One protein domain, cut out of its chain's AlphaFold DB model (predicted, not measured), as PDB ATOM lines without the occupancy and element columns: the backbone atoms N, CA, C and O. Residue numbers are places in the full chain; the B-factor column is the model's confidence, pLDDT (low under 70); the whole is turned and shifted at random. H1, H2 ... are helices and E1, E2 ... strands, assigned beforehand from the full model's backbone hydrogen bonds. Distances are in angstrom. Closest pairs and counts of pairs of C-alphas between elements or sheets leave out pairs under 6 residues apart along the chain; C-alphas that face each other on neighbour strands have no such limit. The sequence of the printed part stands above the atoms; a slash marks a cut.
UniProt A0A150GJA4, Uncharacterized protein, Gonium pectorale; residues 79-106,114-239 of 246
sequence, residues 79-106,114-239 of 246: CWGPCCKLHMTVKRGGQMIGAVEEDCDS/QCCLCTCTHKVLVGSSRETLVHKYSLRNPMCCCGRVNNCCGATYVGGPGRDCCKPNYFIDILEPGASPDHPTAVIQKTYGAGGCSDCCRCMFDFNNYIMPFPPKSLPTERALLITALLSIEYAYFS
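AT A GLANCE: This is residues 79 to 106 and 114 to 239 of the 246 residues of an uncharacterized protein of Gonium pectorale (UniProt A0A150GJA4). A single antiparallel sheet of seven strands curls like part of a barrel round one long helix, H2, which is on one face of it, mainly beside E1 to E4. Small H1 and the long loop of residues 141 to 168, with Pro 161, lie towards one end of the long axis, and the E3 to E4 turn with Glu 131 lies at the other. The printed part has 154 residues, under half in named elements, in the order E1 E2 E3 E4 E5 E6 H1 E7 H2, which is also the strands' order across the sheet; the class is mixed, helices and strands. It is compact, with a radius of gyration of the C-alphas of 16.4 A, yet elongated, spanning 55 by 33 by 28 A.

IN THESE COORDINATES: E1, residues 87 to 92, begins at C-alpha 87 (180.807, 135.712, 213.071). E2 is residues 95 to 104, 27.4 A long, E3 120 to 126, E4 134 to 140, E5 169 to 175 and E6 186 to 191. H1 is residues 197 to 204 and E7 209 to 211. H2, residues 220 to 238, 26.0 A long, ends at C-alpha 238 (192.546, 145.414, 204.834).

HOW THE PARTS SIT: The sheet is strongly twisted, with edge strands E1 and E7. In the hairpin E1 and E2, N 88 and O 100 are within hydrogen-bond range at 2.8 A; so are N 101 and O 123 of the neighbours E2 and E3, at 2.9 A. E3 E4 E5 E6 form a meander, each strand the antiparallel neighbour of the one before, with N 124 and O 137 at 2.7 A, N 140 and O 173 at 2.8 A, and N 172 and O 188 at 2.9 A. N 211 of E7 and O 189 of E6 are 2.8 A apart. H2 on one face makes two layers; its closest C-alphas to E2 are Ala 229 and Val 100, 5.8 A. H1 only just grazes the sheet, with 5 pairs of C-alphas within 10 A, and is apart from H2. In both helices every O i to N i+4 pair is within hydrogen-bond range.

THE WHOLE: The C-alphas farthest apart are those of Glu 131 and Pro 161, 54.8 A. Residues 107 to 113 are cut out; C-alphas 106 and 114 are 14.6 A apart. The link E4 to E5 is long. Mean pLDDT of the printed part is 80.8; 32 residues are under 70, among them 114 to 119 and 156 to 166.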
ATOM      1  N   CYS A  79     192.715 136.852 213.497       58.09
ATOM      2  CA  CYS A  79     194.114 137.252 213.315       58.09
ATOM      3  C   CYS A  79     194.786 137.686 214.634       58.09
ATOM      4  O   CYS A  79     195.986 137.494 214.799       58.09
ATOM      5  N   TRP A  80     194.012 138.199 215.598       55.28
ATOM      6  CA  TRP A  80     194.507 138.630 216.914       55.28
ATOM      7  C   TRP A  80     194.434 137.535 217.991       55.28
ATOM      8  O   TRP A  80     194.833 137.754 219.133       55.28
ATOM      9  N   GLY A  81     193.919 136.355 217.640       57.28
ATOM     10  CA  GLY A  81     193.813 135.203 218.527       57.28
ATOM     11  C   GLY A  81     192.534 134.391 218.296       57.28
ATOM     12  O   GLY A  81     191.514 134.927 217.848       57.28
ATOM     13  N   PRO A  82     192.529 133.096 218.662       60.34
ATOM     14  CA  PRO A  82     191.402 132.193 218.413       60.34
ATOM     15  C   PRO A  82     190.113 132.581 219.161       60.34
ATOM     16  O   PRO A  82     189.030 132.146 218.779       60.34
ATOM     17  N   CYS A  83     190.195 133.418 220.202       61.16
ATOM     18  CA  CYS A  83     189.033 133.903 220.952       61.16
ATOM     19  C   CYS A  83     188.229 135.000 220.225       61.16
ATOM     20  O   CYS A  83     187.107 135.301 220.633       61.16
ATOM     21  N   CYS A  84     188.771 135.584 219.150       67.31
ATOM     22  CA  CYS A  84     188.195 136.753 218.482       67.31
ATOM     23  C   CYS A  84     187.564 136.456 217.114       67.31
ATOM     24  O   CYS A  84     187.314 137.399 216.364       67.31
ATOM     25  N   LYS A  85     187.254 135.180 216.817       77.69
ATOM     26  CA  LYS A  85     186.584 134.759 215.574       77.69
ATOM     27  C   LYS A  85     185.393 135.661 215.247       77.69
ATOM     28  O   LYS A  85     184.496 135.870 216.081       77.69
ATOM     29  N   LEU A  86     185.413 136.203 214.037       83.31
ATOM     30  CA  LEU A  86     184.355 137.014 213.474       83.31
ATOM     31  C   LEU A  86     183.227 136.095 213.013       83.31
ATOM     32  O   LEU A  86     183.438 135.125 212.289       83.31
ATOM     33  N   HIS A  87     182.021 136.404 213.470       89.75
ATOM     34  CA  HIS A  87     180.807 135.712 213.071       89.75
ATOM     35  C   HIS A  87     179.803 136.768 212.628       89.75
ATOM     36  O   HIS A  87     179.358 137.577 213.443       89.75
ATOM     37  N   MET A  88     179.489 136.784 211.338       92.44
ATOM     38  CA  MET A  88     178.533 137.705 210.742       92.44
ATOM     39  C   MET A  88     177.249 136.968 210.414       92.44
ATOM     40  O   MET A  88     177.261 135.974 209.692       92.44
ATOM     41  N   THR A  89     176.127 137.463 210.919       93.81
ATOM     42  CA  THR A  89     174.813 136.893 210.617       93.81
ATOM     43  C   THR A  89     174.164 137.666 209.482       93.81
ATOM     44  O   THR A  89     174.031 138.884 209.576       93.81
ATOM     45  N   VAL A  90     173.705 136.960 208.448       93.56
ATOM     46  CA  VAL A  90     172.968 137.547 207.324       93.56
ATOM     47  C   VAL A  90     171.478 137.306 207.512       93.56
ATOM     48  O   VAL A  90     171.036 136.171 207.719       93.56
ATOM     49  N   LYS A  91     170.692 138.377 207.422       94.19
ATOM     50  CA  LYS A  91     169.244 138.373 207.625       94.19
ATOM     51  C   LYS A  91     168.507 138.942 206.415       94.19
ATOM     52  O   LYS A  91     169.006 139.828 205.725       94.19
ATOM     53  N   ARG A  92     167.286 138.461 206.191       91.44
ATOM     54  CA  ARG A  92     166.299 139.004 205.248       91.44
ATOM     55  C   ARG A  92     164.997 139.235 206.002       91.44
ATOM     56  O   ARG A  92     164.452 138.292 206.562       91.44
ATOM     57  N   GLY A  93     164.510 140.476 206.041       87.81
ATOM     58  CA  GLY A  93     163.286 140.809 206.782       87.81
ATOM     59  C   GLY A  93     163.348 140.417 208.267       87.81
ATOM     60  O   GLY A  93     162.362 139.950 208.821       87.81
ATOM     61  N   GLY A  94     164.529 140.517 208.889       87.25
ATOM     62  CA  GLY A  94     164.764 140.116 210.283       87.25
ATOM     63  C   GLY A  94     165.027 138.620 210.507       87.25
ATOM     64  O   GLY A  94     165.582 138.263 211.545       87.25
ATOM     65  N   GLN A  95     164.723 137.750 209.541       91.44
ATOM     66  CA  GLN A  95     164.986 136.313 209.638       91.44
ATOM     67  C   GLN A  95     166.402 135.973 209.158       91.44
ATOM     68  O   GLN A  95     166.831 136.452 208.109       91.44
ATOM     69  N   MET A  96     167.125 135.126 209.895       93.44
ATOM     70  CA  MET A  96     168.434 134.610 209.476       93.44
ATOM     71  C   MET A  96     168.293 133.756 208.209       93.44
ATOM     72  O   MET A  96     167.374 132.950 208.096       93.44
ATOM     73  N   ILE A  97     169.216 133.930 207.263       94.69
ATOM     74  CA  ILE A  97     169.310 133.097 206.050       94.69
ATOM     75  C   ILE A  97     170.686 132.442 205.879       94.69
ATOM     76  O   ILE A  97     170.875 131.589 205.008       94.69
ATOM     77  N   GLY A  98     171.653 132.847 206.697       95.94
ATOM     78  CA  GLY A  98     172.983 132.273 206.734       95.94
ATOM     79  C   GLY A  98     173.912 133.056 207.647       95.94
ATOM     80  O   GLY A  98     173.527 134.053 208.268       95.94
ATOM     81  N   ALA A  99     175.152 132.601 207.706       96.12
ATOM     82  CA  ALA A  99     176.210 133.245 208.457       96.12
ATOM     83  C   ALA A  99     177.553 133.093 207.742       96.12
ATOM     84  O   ALA A  99     177.763 132.168 206.957       96.12
ATOM     85  N   VAL A 100     178.465 134.007 208.041       95.06
ATOM     86  CA  VAL A 100     179.880 133.893 207.702       95.06
ATOM     87  C   VAL A 100     180.650 133.759 209.002       95.06
ATOM     88  O   VAL A 100     180.488 134.584 209.899       95.06
ATOM     89  N   GLU A 101     181.482 132.733 209.106       92.31
ATOM     90  CA  GLU A 101     182.279 132.464 210.298       92.31
ATOM     91  C   GLU A 101     183.753 132.308 209.941       92.31
ATOM     92  O   GLU A 101     184.111 131.543 209.048       92.31
ATOM     93  N   GLU A 102     184.615 133.022 210.656       87.75
ATOM     94  CA  GLU A 102     186.050 132.779 210.602       87.75
ATOM     95  C   GLU A 102     186.396 131.432 211.227       87.75
ATOM     96  O   GLU A 102     186.075 131.145 212.383       87.75
ATOM     97  N   ASP A 103     187.145 130.635 210.479       83.38
ATOM     98  CA  ASP A 103     187.728 129.407 210.958       83.38
ATOM     99  C   ASP A 103     189.231 129.385 210.713       83.38
ATOM    100  O   ASP A 103     189.700 129.346 209.574       83.38
ATOM    101  N   CYS A 104     189.979 129.428 211.809       72.75
ATOM    102  CA  CYS A 104     191.425 129.311 211.797       72.75
ATOM    103  C   CYS A 104     191.787 127.964 212.400       72.75
ATOM    104  O   CYS A 104     191.502 127.710 213.577       72.75
ATOM    105  N   ASP A 105     192.439 127.131 211.599       56.50
ATOM    106  CA  ASP A 105     193.040 125.905 212.085       56.50
ATOM    107  C   ASP A 105     194.238 126.273 212.963       56.50
ATOM    108  O   ASP A 105     195.265 126.771 212.503       56.50
ATOM    109  N   SER A 106     194.093 126.038 214.268       48.59
ATOM    110  CA  SER A 106     195.188 126.038 215.244       48.59
ATOM    111  C   SER A 106     196.093 127.287 215.263       48.59
ATOM    112  O   SER A 106     197.310 127.182 215.130       48.59
ATOM    113  N   GLN A 114     205.987 135.134 212.810       35.25
ATOM    114  CA  GLN A 114     205.160 136.295 212.445       35.25
ATOM    115  C   GLN A 114     205.016 136.520 210.920       35.25
ATOM    116  O   GLN A 114     204.189 137.325 210.503       35.25
ATOM    117  N   CYS A 115     205.776 135.809 210.078       38.94
ATOM    118  CA  CYS A 115     205.675 135.867 208.617       38.94
ATOM    119  C   CYS A 115     204.573 134.974 208.022       38.94
ATOM    120  O   CYS A 115     204.162 135.219 206.890       38.94
ATOM    121  N   CYS A 116     204.077 133.967 208.743       44.28
ATOM    122  CA  CYS A 116     203.115 132.989 208.229       44.28
ATOM    123  C   CYS A 116     201.832 133.040 209.063       44.28
ATOM    124  O   CYS A 116     201.537 132.111 209.811       44.28
ATOM    125  N   LEU A 117     201.080 134.144 208.962       49.34
ATOM    126  CA  LEU A 117     199.738 134.249 209.544       49.34
ATOM    127  C   LEU A 117     198.957 132.963 209.239       49.34
ATOM    128  O   LEU A 117     198.794 132.600 208.070       49.34
ATOM    129  N   CYS A 118     198.512 132.277 210.296       53.62
ATOM    130  CA  CYS A 118     197.654 131.100 210.229       53.62
ATOM    131  C   CYS A 118     196.588 131.332 209.155       53.62
ATOM    132  O   CYS A 118     195.905 132.358 209.180       53.62
ATOM    133  N   THR A 119     196.479 130.429 208.178       61.62
ATOM    134  CA  THR A 119     195.483 130.572 207.114       61.62
ATOM    135  C   THR A 119     194.095 130.515 207.746       61.62
ATOM    136  O   THR A 119     193.576 129.438 208.023       61.62
ATOM    137  N   CYS A 120     193.494 131.675 208.000       74.38
ATOM    138  CA  CYS A 120     192.108 131.747 208.424       74.38
ATOM    139  C   CYS A 120     191.227 131.677 207.186       74.38
ATOM    140  O   CYS A 120     191.368 132.442 206.226       74.38
ATOM    141  N   THR A 121     190.317 130.719 207.213       85.81
ATOM    142  CA  THR A 121     189.267 130.586 206.219       85.81
ATOM    143  C   THR A 121     188.006 131.275 206.714       85.81
ATOM    144  O   THR A 121     187.793 131.440 207.910       85.81
ATOM    145  N   HIS A 122     187.169 131.704 205.785       91.38
ATOM    146  CA  HIS A 122     185.858 132.259 206.080       91.38
ATOM    147  C   HIS A 122     184.804 131.296 205.556       91.38
ATOM    148  O   HIS A 122     184.596 131.188 204.346       91.38
ATOM    149  N   LYS A 123     184.158 130.572 206.467       93.94
ATOM    150  CA  LYS A 123     183.103 129.614 206.159       93.94
ATOM    151  C   LYS A 123     181.806 130.347 205.867       93.94
ATOM    152  O   LYS A 123     181.307 131.106 206.691       93.94
ATOM    153  N   VAL A 124     181.235 130.062 204.709       96.31
ATOM    154  CA  VAL A 124     179.889 130.448 204.307       96.31
ATOM    155  C   VAL A 124     178.930 129.340 204.710       96.31
ATOM    156  O   VAL A 124     178.976 128.220 204.190       96.31
ATOM    157  N   LEU A 125     178.048 129.676 205.642       96.31
ATOM    158  CA  LEU A 125     177.036 128.800 206.203       96.31
ATOM    159  C   LEU A 125     175.652 129.261 205.729       96.31
ATOM    160  O   LEU A 125     175.316 130.440 205.829       96.31
ATOM    161  N   VAL A 126     174.832 128.338 205.233       95.62
ATOM    162  CA  VAL A 126     173.462 128.612 204.770       95.62
ATOM    163  C   VAL A 126     172.478 127.902 205.683       95.62
ATOM    164  O   VAL A 126     172.620 126.706 205.918       95.62
ATOM    165  N   GLY A 127     171.470 128.614 206.178       94.00
ATOM    166  CA  GLY A 127     170.471 128.050 207.082       94.00
ATOM    167  C   GLY A 127     169.595 129.124 207.710       94.00
ATOM    168  O   GLY A 127     169.939 130.303 207.713       94.00
ATOM    169  N   SER A 128     168.439 128.713 208.225       92.12
ATOM    170  CA  SER A 128     167.436 129.633 208.786       92.12
ATOM    171  C   SER A 128     167.569 129.853 210.297       92.12
ATOM    172  O   SER A 128     166.931 130.736 210.866       92.12
ATOM    173  N   SER A 129     168.403 129.042 210.943       91.50
ATOM    174  CA  SER A 129     168.727 129.074 212.366       91.50
ATOM    175  C   SER A 129     170.134 128.521 212.573       91.50
ATOM    176  O   SER A 129     170.675 127.860 211.684       91.50
ATOM    177  N   ARG A 130     170.709 128.724 213.761       88.38
ATOM    178  CA  ARG A 130     172.060 128.248 214.093       88.38
ATOM    179  C   ARG A 130     172.198 126.726 213.981       88.38
ATOM    180  O   ARG A 130     173.250 126.236 213.593       88.38
ATOM    181  N   GLU A 131     171.131 125.995 214.280       91.31
ATOM    182  CA  GLU A 131     171.066 124.531 214.252       91.31
ATOM    183  C   GLU A 131     170.906 123.983 212.827       91.31
ATOM    184  O   GLU A 131     171.201 122.819 212.577       91.31
ATOM    185  N   THR A 132     170.436 124.814 211.892       93.38
ATOM    186  CA  THR A 132     170.188 124.433 210.491       93.38
ATOM    187  C   THR A 132     171.263 124.945 209.533       93.38
ATOM    188  O   THR A 132     171.131 124.777 208.321       93.38
ATOM    189  N   LEU A 133     172.323 125.574 210.053       94.31
ATOM    190  CA  LEU A 133     173.440 126.067 209.255       94.31
ATOM    191  C   LEU A 133     174.228 124.908 208.635       94.31
ATOM    192  O   LEU A 133     174.793 124.067 209.330       94.31
ATOM    193  N   VAL A 134     174.319 124.917 207.308       95.31
ATOM    194  CA  VAL A 134     175.114 123.972 206.523       95.31
ATOM    195  C   VAL A 134     176.252 124.717 205.843       95.31
ATOM    196  O   VAL A 134     176.036 125.719 205.160       95.31
ATOM    197  N   HIS A 135     177.471 124.210 206.006       95.44
ATOM    198  CA  HIS A 135     178.645 124.733 205.321       95.44
ATOM    199  C   HIS A 135     178.536 124.510 203.806       95.44
ATOM    200  O   HIS A 135     178.358 123.380 203.352       95.44
ATOM    201  N   LYS A 136     178.626 125.598 203.035       95.69
ATOM    202  CA  LYS A 136     178.501 125.587 201.570       95.69
ATOM    203  C   LYS A 136     179.762 125.983 200.831       95.69
ATOM    204  O   LYS A 136     180.007 125.411 199.778       95.69
ATOM    205  N   TYR A 137     180.530 126.929 201.359       96.06
ATOM    206  CA  TYR A 137     181.786 127.373 200.761       96.06
ATOM    207  C   TYR A 137     182.754 127.847 201.842       96.06
ATOM    208  O   TYR A 137     182.312 128.367 202.862       96.06
ATOM    209  N   SER A 138     184.052 127.773 201.577       93.88
ATOM    210  CA  SER A 138     185.093 128.457 202.344       93.88
ATOM    211  C   SER A 138     185.808 129.455 201.446       93.88
ATOM    212  O   SER A 138     186.263 129.086 200.365       93.88
ATOM    213  N   LEU A 139     185.965 130.698 201.899       93.56
ATOM    214  CA  LEU A 139     186.932 131.616 201.304       93.56
ATOM    215  C   LEU A 139     188.264 131.428 202.020       93.56
ATOM    216  O   LEU A 139     188.377 131.676 203.223       93.56
ATOM    217  N   ARG A 140     189.269 130.971 201.282       88.62
ATOM    218  CA  ARG A 140     190.629 130.796 201.770       88.62
ATOM    219  C   ARG A 140     191.492 131.923 201.237       88.62
ATOM    220  O   ARG A 140     191.554 132.167 200.036       88.62
ATOM    221  N   ASN A 141     192.198 132.571 202.149       83.06
ATOM    222  CA  ASN A 141     193.193 133.565 201.816       83.06
ATOM    223  C   ASN A 141     194.599 132.938 201.902       83.06
ATOM    224  O   ASN A 141     195.094 132.749 203.018       83.06
ATOM    225  N   PRO A 142     195.231 132.556 200.777       73.81
ATOM    226  CA  PRO A 142     196.584 132.013 200.785       73.81
ATOM    227  C   PRO A 142     197.594 133.132 201.076       73.81
ATOM    228  O   PRO A 142     198.134 133.775 200.178       73.81
ATOM    229  N   MET A 143     197.820 133.411 202.360       69.56
ATOM    230  CA  MET A 143     198.820 134.383 202.798       69.56
ATOM    231  C   MET A 143     200.234 133.801 202.658       69.56
ATOM    232  O   MET A 143     200.499 132.659 203.042       69.56
ATOM    233  N   CYS A 144     201.155 134.620 202.143       65.38
ATOM    234  CA  CYS A 144     202.580 134.297 202.000       65.38
ATOM    235  C   CYS A 144     202.845 133.024 201.164       65.38
ATOM    236  O   CYS A 144     202.202 132.814 200.139       65.38
ATOM    237  N   CYS A 145     203.823 132.196 201.548       62.88
ATOM    238  CA  CYS A 145     204.263 131.007 200.802       62.88
ATOM    239  C   CYS A 145     203.294 129.807 200.894       62.88
ATOM    240  O   CYS A 145     203.623 128.726 200.410       62.88
ATOM    241  N   CYS A 146     202.134 129.972 201.535       63.22
ATOM    242  CA  CYS A 146     201.242 128.881 201.915       63.22
ATOM    243  C   CYS A 146     199.959 128.875 201.074       63.22
ATOM    244  O   CYS A 146     198.970 129.537 201.393       63.22
ATOM    245  N   GLY A 147     199.941 128.049 200.031       73.12
ATOM    246  CA  GLY A 147     198.786 127.848 199.158       73.12
ATOM    247  C   GLY A 147     199.201 127.715 197.700       73.12
ATOM    248  O   GLY A 147     200.389 127.689 197.385       73.12
ATOM    249  N   ARG A 148     198.210 127.654 196.810       83.31
ATOM    250  CA  ARG A 148     198.440 127.551 195.363       83.31
ATOM    251  C   ARG A 148     199.147 128.785 194.793       83.31
ATOM    252  O   ARG A 148     199.914 128.674 193.847       83.31
ATOM    253  N   VAL A 149     198.893 129.958 195.375       83.00
ATOM    254  CA  VAL A 149     199.470 131.242 194.959       83.00
ATOM    255  C   VAL A 149     200.056 131.977 196.158       83.00
ATOM    256  O   VAL A 149     199.566 131.844 197.274       83.00
ATOM    257  N   ASN A 150     201.101 132.772 195.920       78.62
ATOM    258  CA  ASN A 150     201.727 133.586 196.958       78.62
ATOM    259  C   ASN A 150     201.213 135.031 196.892       78.62
ATOM    260  O   ASN A 150     201.576 135.768 195.969       78.62
ATOM    261  N   ASN A 151     200.419 135.431 197.888       79.88
ATOM    262  CA  ASN A 151     199.871 136.785 198.024       79.88
ATOM    263  C   ASN A 151     200.830 137.805 198.670       79.88
ATOM    264  O   ASN A 151     200.436 138.952 198.889       79.88
ATOM    265  N   CYS A 152     202.074 137.433 198.991       76.19
ATOM    266  CA  CYS A 152     203.079 138.386 199.464       76.19
ATOM    267  C   CYS A 152     203.248 139.513 198.438       76.19
ATOM    268  O   CYS A 152     203.489 139.246 197.257       76.19
ATOM    269  N   CYS A 153     203.081 140.759 198.899       74.44
ATOM    270  CA  CYS A 153     203.057 141.965 198.066       74.44
ATOM    271  C   CYS A 153     202.032 141.905 196.910       74.44
ATOM    272  O   CYS A 153     202.205 142.562 195.883       74.44
ATOM    273  N   GLY A 154     200.965 141.114 197.060       75.75
ATOM    274  CA  GLY A 154     199.853 141.053 196.117       75.75
ATOM    275  C   GLY A 154     198.984 142.305 196.168       75.75
ATOM    276  O   GLY A 154     198.891 142.960 197.204       75.75
ATOM    277  N   ALA A 155     198.341 142.620 195.042       74.38
ATOM    278  CA  ALA A 155     197.584 143.854 194.840       74.38
ATOM    279  C   ALA A 155     198.403 145.096 195.224       74.38
ATOM    280  O   ALA A 155     197.927 145.963 195.943       74.38
ATOM    281  N   THR A 156     199.650 145.183 194.763       67.75
ATOM    282  CA  THR A 156     200.485 146.377 194.934       67.75
ATOM    283  C   THR A 156     200.809 147.004 193.585       67.75
ATOM    284  O   THR A 156     200.811 146.341 192.546       67.75
ATOM    285  N   TYR A 157     201.062 148.312 193.587       60.78
ATOM    286  CA  TYR A 157     201.427 149.044 192.378       60.78
ATOM    287  C   TYR A 157     202.773 148.564 191.804       60.78
ATOM    288  O   TYR A 157     203.821 148.705 192.445       60.78
ATOM    289  N   VAL A 158     202.741 148.060 190.567       58.66
ATOM    290  CA  VAL A 158     203.914 147.609 189.804       58.66
ATOM    291  C   VAL A 158     204.307 148.711 188.821       58.66
ATOM    292  O   VAL A 158     203.718 148.844 187.754       58.66
ATOM    293  N   GLY A 159     205.266 149.560 189.188       49.59
ATOM    294  CA  GLY A 159     205.690 150.653 188.301       49.59
ATOM    295  C   GLY A 159     206.893 151.463 188.772       49.59
ATOM    296  O   GLY A 159     207.026 152.620 188.388       49.59
ATOM    297  N   GLY A 160     207.753 150.895 189.624       46.78
ATOM    298  CA  GLY A 160     209.013 151.525 190.029       46.78
ATOM    299  C   GLY A 160     210.197 150.570 189.848       46.78
ATOM    300  O   GLY A 160     210.010 149.364 190.021       46.78
ATOM    301  N   PRO A 161     211.402 151.072 189.519       38.34
ATOM    302  CA  PRO A 161     212.602 150.241 189.439       38.34
ATOM    303  C   PRO A 161     212.890 149.577 190.799       38.34
ATOM    304  O   PRO A 161     212.822 150.240 191.834       38.34
ATOM    305  N   GLY A 162     213.175 148.268 190.795       47.34
ATOM    306  CA  GLY A 162     213.480 147.475 191.998       47.34
ATOM    307  C   GLY A 162     212.281 146.831 192.714       47.34
ATOM    308  O   GLY A 162     212.428 146.407 193.857       47.34
ATOM    309  N   ARG A 163     211.097 146.758 192.084       54.84
ATOM    310  CA  ARG A 163     209.868 146.185 192.679       54.84
ATOM    311  C   ARG A 163     209.468 144.817 192.114       54.84
ATOM    312  O   ARG A 163     208.281 144.550 191.947       54.84
ATOM    313  N   ASP A 164     210.431 143.935 191.872       52.78
ATOM    314  CA  ASP A 164     210.173 142.579 191.346       52.78
ATOM    315  C   ASP A 164     209.369 141.688 192.321       52.78
ATOM    316  O   ASP A 164     208.895 140.616 191.948       52.78
ATOM    317  N   CYS A 165     209.178 142.127 193.572       56.09
ATOM    318  CA  CYS A 165     208.314 141.463 194.549       56.09
ATOM    319  C   CYS A 165     206.837 141.894 194.479       56.09
ATOM    320  O   CYS A 165     205.983 141.158 194.969       56.09
ATOM    321  N   CYS A 166     206.518 143.048 193.884       69.69
ATOM    322  CA  CYS A 166     205.163 143.592 193.824       69.69
ATOM    323  C   CYS A 166     204.345 142.904 192.730       69.69
ATOM    324  O   CYS A 166     204.749 142.872 191.569       69.69
ATOM    325  N   LYS A 167     203.169 142.382 193.089       77.12
ATOM    326  CA  LYS A 167     202.273 141.698 192.152       77.12
ATOM    327  C   LYS A 167     200.993 142.511 191.980       77.12
ATOM    328  O   LYS A 167     200.429 142.968 192.977       77.12
ATOM    329  N   PRO A 168     200.475 142.651 190.746       79.00
ATOM    330  CA  PRO A 168     199.299 143.482 190.478       79.00
ATOM    331  C   PRO A 168     198.002 142.877 191.037       79.00
ATOM    332  O   PRO A 168     196.988 143.567 191.144       79.00
ATOM    333  N   ASN A 169     198.034 141.589 191.389       87.12
ATOM    334  CA  ASN A 169     196.881 140.823 191.833       87.12
ATOM    335  C   ASN A 169     197.108 140.236 193.223       87.12
ATOM    336  O   ASN A 169     198.231 139.909 193.606       87.12
ATOM    337  N   TYR A 170     196.011 140.092 193.950       88.25
ATOM    338  CA  TYR A 170     195.906 139.337 195.187       88.25
ATOM    339  C   TYR A 170     194.714 138.397 195.061       88.25
ATOM    340  O   TYR A 170     193.662 138.804 194.571       88.25
ATOM    341  N   PHE A 171     194.864 137.147 195.479       91.56
ATOM    342  CA  PHE A 171     193.888 136.104 195.187       91.56
ATOM    343  C   PHE A 171     193.225 135.565 196.449       91.56
ATOM    344  O   PHE A 171     193.880 135.367 197.467       91.56
ATOM    345  N   ILE A 172     191.924 135.297 196.382       92.38
ATOM    346  CA  ILE A 172     191.182 134.603 197.440       92.38
ATOM    347  C   ILE A 172     190.482 133.416 196.787       92.38
ATOM    348  O   ILE A 172     189.699 133.585 195.854       92.38
ATOM    349  N   ASP A 173     190.764 132.216 197.270       92.88
ATOM    350  CA  ASP A 173     190.212 130.985 196.721       92.88
ATOM    351  C   ASP A 173     188.826 130.712 197.328       92.88
ATOM    352  O   ASP A 173     188.640 130.807 198.542       92.88
ATOM    353  N   ILE A 174     187.849 130.349 196.497       95.12
ATOM    354  CA  ILE A 174     186.534 129.852 196.920       95.12
ATOM    355  C   ILE A 174     186.557 128.330 196.800       95.12
ATOM    356  O   ILE A 174     186.707 127.788 195.704       95.12
ATOM    357  N   LEU A 175     186.383 127.644 197.926       93.50
ATOM    358  CA  LEU A 175     186.424 126.188 198.033       93.50
ATOM    359  C   LEU A 175     185.042 125.647 198.395       93.50
ATOM    360  O   LEU A 175     184.387 126.171 199.294       93.50
ATOM    361  N   GLU A 176     184.610 124.574 197.742       93.81
ATOM    362  CA  GLU A 176     183.490 123.759 198.224       93.81
ATOM    363  C   GLU A 176     183.935 122.831 199.378       93.81
ATOM    364  O   GLU A 176     185.120 122.502 199.497       93.81
ATOM    365  N   PRO A 177     183.014 122.380 200.252       91.00
ATOM    366  CA  PRO A 177     183.327 121.436 201.316       91.00
ATOM    367  C   PRO A 177     183.962 120.157 200.762       91.00
ATOM    368  O   PRO A 177     183.389 119.491 199.903       91.00
ATOM    369  N   GLY A 178     185.143 119.806 201.271       85.38
ATOM    370  CA  GLY A 178     185.896 118.630 200.822       85.38
ATOM    371  C   GLY A 178     186.665 118.817 199.509       85.38
ATOM    372  O   GLY A 178     187.351 117.888 199.091       85.38
ATOM    373  N   ALA A 179     186.594 119.990 198.869       85.44
ATOM    374  CA  ALA A 179     187.425 120.292 197.711       85.44
ATOM    375  C   ALA A 179     188.910 120.367 198.103       85.44
ATOM    376  O   ALA A 179     189.264 120.829 199.191       85.44
ATOM    377  N   SER A 180     189.785 119.936 197.188       85.00
ATOM    378  CA  SER A 180     191.226 120.130 197.351       85.00
ATOM    379  C   SER A 180     191.548 121.629 197.330       85.00
ATOM    380  O   SER A 180     191.067 122.333 196.439       85.00
ATOM    381  N   PRO A 181     192.396 122.129 198.245       80.81
ATOM    382  CA  PRO A 181     192.807 123.525 198.214       80.81
ATOM    383  C   PRO A 181     193.580 123.938 196.956       80.81
ATOM    384  O   PRO A 181     193.648 125.126 196.658       80.81
ATOM    385  N   ASP A 182     194.135 122.979 196.214       84.19
ATOM    386  CA  ASP A 182     194.862 123.239 194.966       84.19
ATOM    387  C   ASP A 182     193.924 123.417 193.760       84.19
ATOM    388  O   ASP A 182     194.351 123.859 192.696       84.19
ATOM    389  N   HIS A 183     192.638 123.088 193.918       87.75
ATOM    390  CA  HIS A 183     191.637 123.128 192.852       87.75
ATOM    391  C   HIS A 183     190.399 123.905 193.314       87.75
ATOM    392  O   HIS A 183     189.350 123.306 193.576       87.75
ATOM    393  N   PRO A 184     190.505 125.238 193.446       91.50
ATOM    394  CA  PRO A 184     189.394 126.048 193.907       91.50
ATOM    395  C   PRO A 184     188.238 126.058 192.907       91.50
ATOM    396  O   PRO A 184     188.433 126.063 191.692       91.50
ATOM    397  N   THR A 185     187.015 126.114 193.430       93.44
ATOM    398  CA  THR A 185     185.784 126.205 192.634       93.44
ATOM    399  C   THR A 185     185.706 127.530 191.876       93.44
ATOM    400  O   THR A 185     185.151 127.595 190.779       93.44
ATOM    401  N   ALA A 186     186.245 128.597 192.465       94.25
ATOM    402  CA  ALA A 186     186.384 129.917 191.862       94.25
ATOM    403  C   ALA A 186     187.513 130.695 192.559       94.25
ATOM    404  O   ALA A 186     187.872 130.381 193.692       94.25
ATOM    405  N   VAL A 187     188.061 131.719 191.901       94.50
ATOM    406  CA  VAL A 187     189.137 132.560 192.454       94.50
ATOM    407  C   VAL A 187     188.727 134.024 192.360       94.50
ATOM    408  O   VAL A 187     188.385 134.508 191.284       94.50
ATOM    409  N   ILE A 188     188.753 134.725 193.489       95.12
ATOM    410  CA  ILE A 188     188.538 136.169 193.569       95.12
ATOM    411  C   ILE A 188     189.875 136.860 193.323       95.12
ATOM    412  O   ILE A 188     190.871 136.524 193.959       95.12
ATOM    413  N   GLN A 189     189.881 137.858 192.448       93.50
ATOM    414  CA  GLN A 189     191.045 138.684 192.143       93.50
ATOM    415  C   GLN A 189     190.839 140.085 192.728       93.50
ATOM    416  O   GLN A 189     189.948 140.808 192.295       93.50
ATOM    417  N   LYS A 190     191.671 140.494 193.685       90.81
ATOM    418  CA  LYS A 190     191.837 141.896 194.089       90.81
ATOM    419  C   LYS A 190     192.911 142.535 193.214       90.81
ATOM    420  O   LYS A 190     193.995 141.974 193.070       90.81
ATOM    421  N   THR A 191     192.618 143.696 192.636       87.94
ATOM    422  CA  THR A 191     193.545 144.427 191.760       87.94
ATOM    423  C   THR A 191     193.269 145.932 191.784       87.94
ATOM    424  O   THR A 191     192.156 146.359 192.090       87.94
ATOM    425  N   TYR A 192     194.271 146.748 191.457       82.88
ATOM    426  CA  TYR A 192     194.119 148.203 191.313       82.88
ATOM    427  C   TYR A 192     194.085 148.680 189.855       82.88
ATOM    428  O   TYR A 192     193.816 149.860 189.623       82.88
ATOM    429  N   GLY A 193     194.288 147.767 188.898       80.94
ATOM    430  CA  GLY A 193     194.343 148.046 187.464       80.94
ATOM    431  C   GLY A 193     195.654 147.568 186.830       80.94
ATOM    432  O   GLY A 193     196.409 146.801 187.433       80.94
ATOM    433  N   ALA A 194     195.895 147.976 185.586       74.69
ATOM    434  CA  ALA A 194     197.041 147.541 184.784       74.69
ATOM    435  C   ALA A 194     198.309 148.394 184.992       74.69
ATOM    436  O   ALA A 194     199.362 148.058 184.453       74.69
ATOM    437  N   GLY A 195     198.223 149.478 185.770       68.94
ATOM    438  CA  GLY A 195     199.308 150.420 186.029       68.94
ATOM    439  C   GLY A 195     198.969 151.851 185.595       68.94
ATOM    440  O   GLY A 195     198.025 152.103 184.852       68.94
ATOM    441  N   GLY A 196     199.768 152.815 186.061       71.44
ATOM    442  CA  GLY A 196     199.562 154.248 185.819       71.44
ATOM    443  C   GLY A 196     199.200 155.051 187.074       71.44
ATOM    444  O   GLY A 196     199.053 154.516 188.173       71.44
ATOM    445  N   CYS A 197     199.083 156.372 186.916       73.62
ATOM    446  CA  CYS A 197     198.873 157.299 188.034       73.62
ATOM    447  C   CYS A 197     197.546 157.046 188.774       73.62
ATOM    448  O   CYS A 197     197.521 157.068 190.004       73.62
ATOM    449  N   SER A 198     196.470 156.727 188.046       74.81
ATOM    450  CA  SER A 198     195.166 156.368 188.626       74.81
ATOM    451  C   SER A 198     195.252 155.147 189.539       74.81
ATOM    452  O   SER A 198     194.689 155.140 190.630       74.81
ATOM    453  N   ASP A 199     195.994 154.132 189.111       73.12
ATOM    454  CA  ASP A 199     196.094 152.844 189.794       73.12
ATOM    455  C   ASP A 199     197.027 152.948 191.002       73.12
ATOM    456  O   ASP A 199     196.761 152.369 192.055       73.12
ATOM    457  N   CYS A 200     198.069 153.779 190.893       74.12
ATOM    458  CA  CYS A 200     198.882 154.193 192.030       74.12
ATOM    459  C   CYS A 200     198.036 154.921 193.083       74.12
ATOM    460  O   CYS A 200     198.096 154.559 194.255       74.12
ATOM    461  N   CYS A 201     197.193 155.879 192.680       74.31
ATOM    462  CA  CYS A 201     196.286 156.565 193.604       74.31
ATOM    463  C   CYS A 201     195.328 155.574 194.278       74.31
ATOM    464  O   CYS A 201     195.153 155.617 195.491       74.31
ATOM    465  N   ARG A 202     194.755 154.630 193.525       73.69
ATOM    466  CA  ARG A 202     193.894 153.575 194.083       73.69
ATOM    467  C   ARG A 202     194.596 152.716 195.116       73.69
ATOM    468  O   ARG A 202     194.021 152.466 196.167       73.69
ATOM    469  N   CYS A 203     195.832 152.324 194.833       73.88
ATOM    470  CA  CYS A 203     196.657 151.574 195.766       73.88
ATOM    471  C   CYS A 203     196.978 152.387 197.030       73.88
ATOM    472  O   CYS A 203     196.885 151.855 198.129       73.88
ATOM    473  N   MET A 204     197.342 153.665 196.885       72.00
ATOM    474  CA  MET A 204     197.730 154.540 198.001       72.00
ATOM    475  C   MET A 204     196.556 154.916 198.908       72.00
ATOM    476  O   MET A 204     196.735 155.062 200.112       72.00
ATOM    477  N   PHE A 205     195.359 155.080 198.339       70.88
ATOM    478  CA  PHE A 205     194.144 155.424 199.080       70.88
ATOM    479  C   PHE A 205     193.274 154.205 199.424       70.88
ATOM    480  O   PHE A 205     192.177 154.377 199.947       70.88
ATOM    481  N   ASP A 206     193.768 152.994 199.150       69.88
ATOM    482  CA  ASP A 206     193.111 151.710 199.422       69.88
ATOM    483  C   ASP A 206     191.698 151.585 198.805       69.88
ATOM    484  O   ASP A 206     190.753 151.061 199.397       69.88
ATOM    485  N   PHE A 207     191.537 152.067 197.565       76.69
ATOM    486  CA  PHE A 207     190.318 151.873 196.772       76.69
ATOM    487  C   PHE A 207     190.265 150.442 196.224       76.69
ATOM    488  O   PHE A 207     190.596 150.179 195.063       76.69
ATOM    489  N   ASN A 208     189.879 149.513 197.095       79.75
ATOM    490  CA  ASN A 208     189.858 148.078 196.842       79.75
ATOM    491  C   ASN A 208     188.892 147.696 195.704       79.75
ATOM    492  O   ASN A 208     187.680 147.862 195.834       79.75
ATOM    493  N   ASN A 209     189.414 147.120 194.612       87.25
ATOM    494  CA  ASN A 209     188.589 146.529 193.550       87.25
ATOM    495  C   ASN A 209     188.749 145.013 193.548       87.25
ATOM    496  O   ASN A 209     189.866 144.493 193.536       87.25
ATOM    497  N   TYR A 210     187.617 144.314 193.510       91.69
ATOM    498  CA  TYR A 210     187.558 142.860 193.469       91.69
ATOM    499  C   TYR A 210     186.799 142.396 192.230       91.69
ATOM    500  O   TYR A 210     185.713 142.891 191.924       91.69
ATOM    501  N   ILE A 211     187.342 141.392 191.550       93.19
ATOM    502  CA  ILE A 211     186.664 140.648 190.499       93.19
ATOM    503  C   ILE A 211     186.324 139.280 191.077       93.19
ATOM    504  O   ILE A 211     187.205 138.479 191.386       93.19
ATOM    505  N   MET A 212     185.031 139.041 191.266       93.50
ATOM    506  CA  MET A 212     184.517 137.885 191.988       93.50
ATOM    507  C   MET A 212     183.628 137.032 191.074       93.50
ATOM    508  O   MET A 212     182.442 137.335 190.912       93.50
ATOM    509  N   PRO A 213     184.172 135.971 190.455       92.94
ATOM    510  CA  PRO A 213     183.349 134.971 189.801       92.94
ATOM    511  C   PRO A 213     182.581 134.167 190.858       92.94
ATOM    512  O   PRO A 213     183.132 133.758 191.879       92.94
ATOM    513  N   PHE A 214     181.292 133.936 190.613       93.25
ATOM    514  CA  PHE A 214     180.479 133.079 191.473       93.25
ATOM    515  C   PHE A 214     180.541 131.622 191.000       93.25
ATOM    516  O   PHE A 214     180.538 131.389 189.788       93.25
ATOM    517  N   PRO A 215     180.506 130.635 191.916       93.69
ATOM    518  CA  PRO A 215     180.356 129.231 191.545       93.69
ATOM    519  C   PRO A 215     179.139 129.024 190.617       93.69
ATOM    520  O   PRO A 215     178.077 129.597 190.897       93.69
ATOM    521  N   PRO A 216     179.228 128.208 189.544       88.19
ATOM    522  CA  PRO A 216     178.194 128.126 188.501       88.19
ATOM    523  C   PRO A 216     176.784 127.784 189.001       88.19
ATOM    524  O   PRO A 216     175.792 128.235 188.434       88.19
ATOM    525  N   LYS A 217     176.691 126.999 190.080       89.69
ATOM    526  CA  LYS A 217     175.424 126.543 190.672       89.69
ATOM    527  C   LYS A 217     174.987 127.362 191.891       89.69
ATOM    528  O   LYS A 217     174.002 127.004 192.527       89.69
ATOM    529  N   SER A 218     175.698 128.446 192.207       92.69
ATOM    530  CA  SER A 218     175.397 129.263 193.383       92.69
ATOM    531  C   SER A 218     174.041 129.962 193.257       92.69
ATOM    532  O   SER A 218     173.754 130.635 192.256       92.69
ATOM    533  N   LEU A 219     173.223 129.835 194.297       91.50
ATOM    534  CA  LEU A 219     171.941 130.517 194.445       91.50
ATOM    535  C   LEU A 219     172.143 132.005 194.790       91.50
ATOM    536  O   LEU A 219     173.167 132.367 195.370       91.50
ATOM    537  N   PRO A 220     171.160 132.891 194.536       88.69
ATOM    538  CA  PRO A 220     171.276 134.312 194.886       88.69
ATOM    539  C   PRO A 220     171.642 134.570 196.357       88.69
ATOM    540  O   PRO A 220     172.457 135.443 196.648       88.69
ATOM    541  N   THR A 221     171.089 133.780 197.283       88.12
ATOM    542  CA  THR A 221     171.421 133.860 198.716       88.12
ATOM    543  C   THR A 221     172.875 133.475 198.994       88.12
ATOM    544  O   THR A 221     173.553 134.151 199.762       88.12
ATOM    545  N   GLU A 222     173.376 132.428 198.340       93.38
ATOM    546  CA  GLU A 222     174.766 131.981 198.476       93.38
ATOM    547  C   GLU A 222     175.735 133.030 197.925       93.38
ATOM    548  O   GLU A 222     176.750 133.316 198.549       93.38
ATOM    549  N   ARG A 223     175.392 133.682 196.808       92.75
ATOM    550  CA  ARG A 223     176.180 134.789 196.244       92.75
ATOM    551  C   ARG A 223     176.271 135.973 197.199       92.75
ATOM    552  O   ARG A 223     177.355 136.517 197.384       92.75
ATOM    553  N   ALA A 224     175.167 136.345 197.845       90.69
ATOM    554  CA  ALA A 224     175.176 137.407 198.849       90.69
ATOM    555  C   ALA A 224     176.032 137.048 200.075       90.69
ATOM    556  O   ALA A 224     176.778 137.889 200.579       90.69
ATOM    557  N   LEU A 225     175.980 135.790 200.521       94.25
ATOM    558  CA  LEU A 225     176.836 135.290 201.597       94.25
ATOM    559  C   LEU A 225     178.316 135.264 201.198       94.25
ATOM    560  O   LEU A 225     179.161 135.643 202.000       94.25
ATOM    561  N   LEU A 226     178.641 134.889 199.959       95.75
ATOM    562  CA  LEU A 226     180.008 134.951 199.446       95.75
ATOM    563  C   LEU A 226     180.521 136.407 199.407       95.75
ATOM    564  O   LEU A 226     181.661 136.654 199.790       95.75
ATOM    565  N   ILE A 227     179.690 137.382 199.001       94.12
ATOM    566  CA  ILE A 227     180.043 138.816 199.080       94.12
ATOM    567  C   ILE A 227     180.274 139.220 200.541       94.12
ATOM    568  O   ILE A 227     181.235 139.917 200.849       94.12
ATOM    569  N   THR A 228     179.415 138.765 201.455       94.00
ATOM    570  CA  THR A 228     179.575 139.017 202.896       94.00
ATOM    571  C   THR A 228     180.898 138.448 203.415       94.00
ATOM    572  O   THR A 228     181.591 139.101 204.190       94.00
ATOM    573  N   ALA A 229     181.294 137.259 202.954       94.88
ATOM    574  CA  ALA A 229     182.563 136.643 203.322       94.88
ATOM    575  C   ALA A 229     183.770 137.412 202.776       94.88
ATOM    576  O   ALA A 229     184.761 137.569 203.487       94.88
ATOM    577  N   LEU A 230     183.669 137.957 201.562       93.94
ATOM    578  CA  LEU A 230     184.685 138.854 201.017       93.94
ATOM    579  C   LEU A 230     184.833 140.125 201.867       93.94
ATOM    580  O   LEU A 230     185.952 140.505 202.201       93.94
ATOM    581  N   LEU A 231     183.719 140.745 202.270       90.50
ATOM    582  CA  LEU A 231     183.745 141.902 203.171       90.50
ATOM    583  C   LEU A 231     184.314 141.536 204.546       90.50
ATOM    584  O   LEU A 231     185.045 142.321 205.133       90.50
ATOM    585  N   SER A 232     184.047 140.332 205.053       88.62
ATOM    586  CA  SER A 232     184.674 139.839 206.284       88.62
ATOM    587  C   SER A 232     186.199 139.804 206.187       88.62
ATOM    588  O   SER A 232     186.869 140.291 207.094       88.62
ATOM    589  N   ILE A 233     186.741 139.317 205.065       86.81
ATOM    590  CA  ILE A 233     188.184 139.350 204.788       86.81
ATOM    591  C   ILE A 233     188.687 140.796 204.707       86.81
ATOM    592  O   ILE A 233     189.725 141.111 205.281       86.81
ATOM    593  N   GLU A 234     187.955 141.684 204.031       84.81
ATOM    594  CA  GLU A 234     188.292 143.111 203.954       84.81
ATOM    595  C   GLU A 234     188.395 143.737 205.348       84.81
ATOM    596  O   GLU A 234     189.426 144.312 205.689       84.81
ATOM    597  N   TYR A 235     187.413 143.495 206.214       79.12
ATOM    598  CA  TYR A 235     187.439 143.968 207.595       79.12
ATOM    599  C   TYR A 235     188.549 143.365 208.454       79.12
ATOM    600  O   TYR A 235     189.060 144.054 209.336       79.12
ATOM    601  N   ALA A 236     188.892 142.097 208.241       76.00
ATOM    602  CA  ALA A 236     189.904 141.407 209.033       76.00
ATOM    603  C   ALA A 236     191.338 141.792 208.632       76.00
ATOM    604  O   ALA A 236     192.206 141.875 209.501       76.00
ATOM    605  N   TYR A 237     191.592 142.030 207.340       73.88
ATOM    606  CA  TYR A 237     192.956 142.137 206.799       73.88
ATOM    607  C   TYR A 237     193.302 143.472 206.141       73.88
ATOM    608  O   TYR A 237     194.481 143.799 206.056       73.88
ATOM    609  N   PHE A 238     192.313 144.216 205.648       75.25
ATOM    610  CA  PHE A 238     192.546 145.414 204.834       75.25
ATOM    611  C   PHE A 238     191.942 146.683 205.439       75.25
ATOM    612  O   PHE A 238     192.377 147.780 205.116       75.25
ATOM    613  N   SER A 239     190.975 146.561 206.349       69.44
ATOM    614  CA  SER A 239     190.359 147.730 206.965       69.44
ATOM    615  C   SER A 239     191.326 148.454 207.893       69.44
ATOM    616  O   SER A 239     192.046 147.834 208.680       69.44
TER     617      SER A 239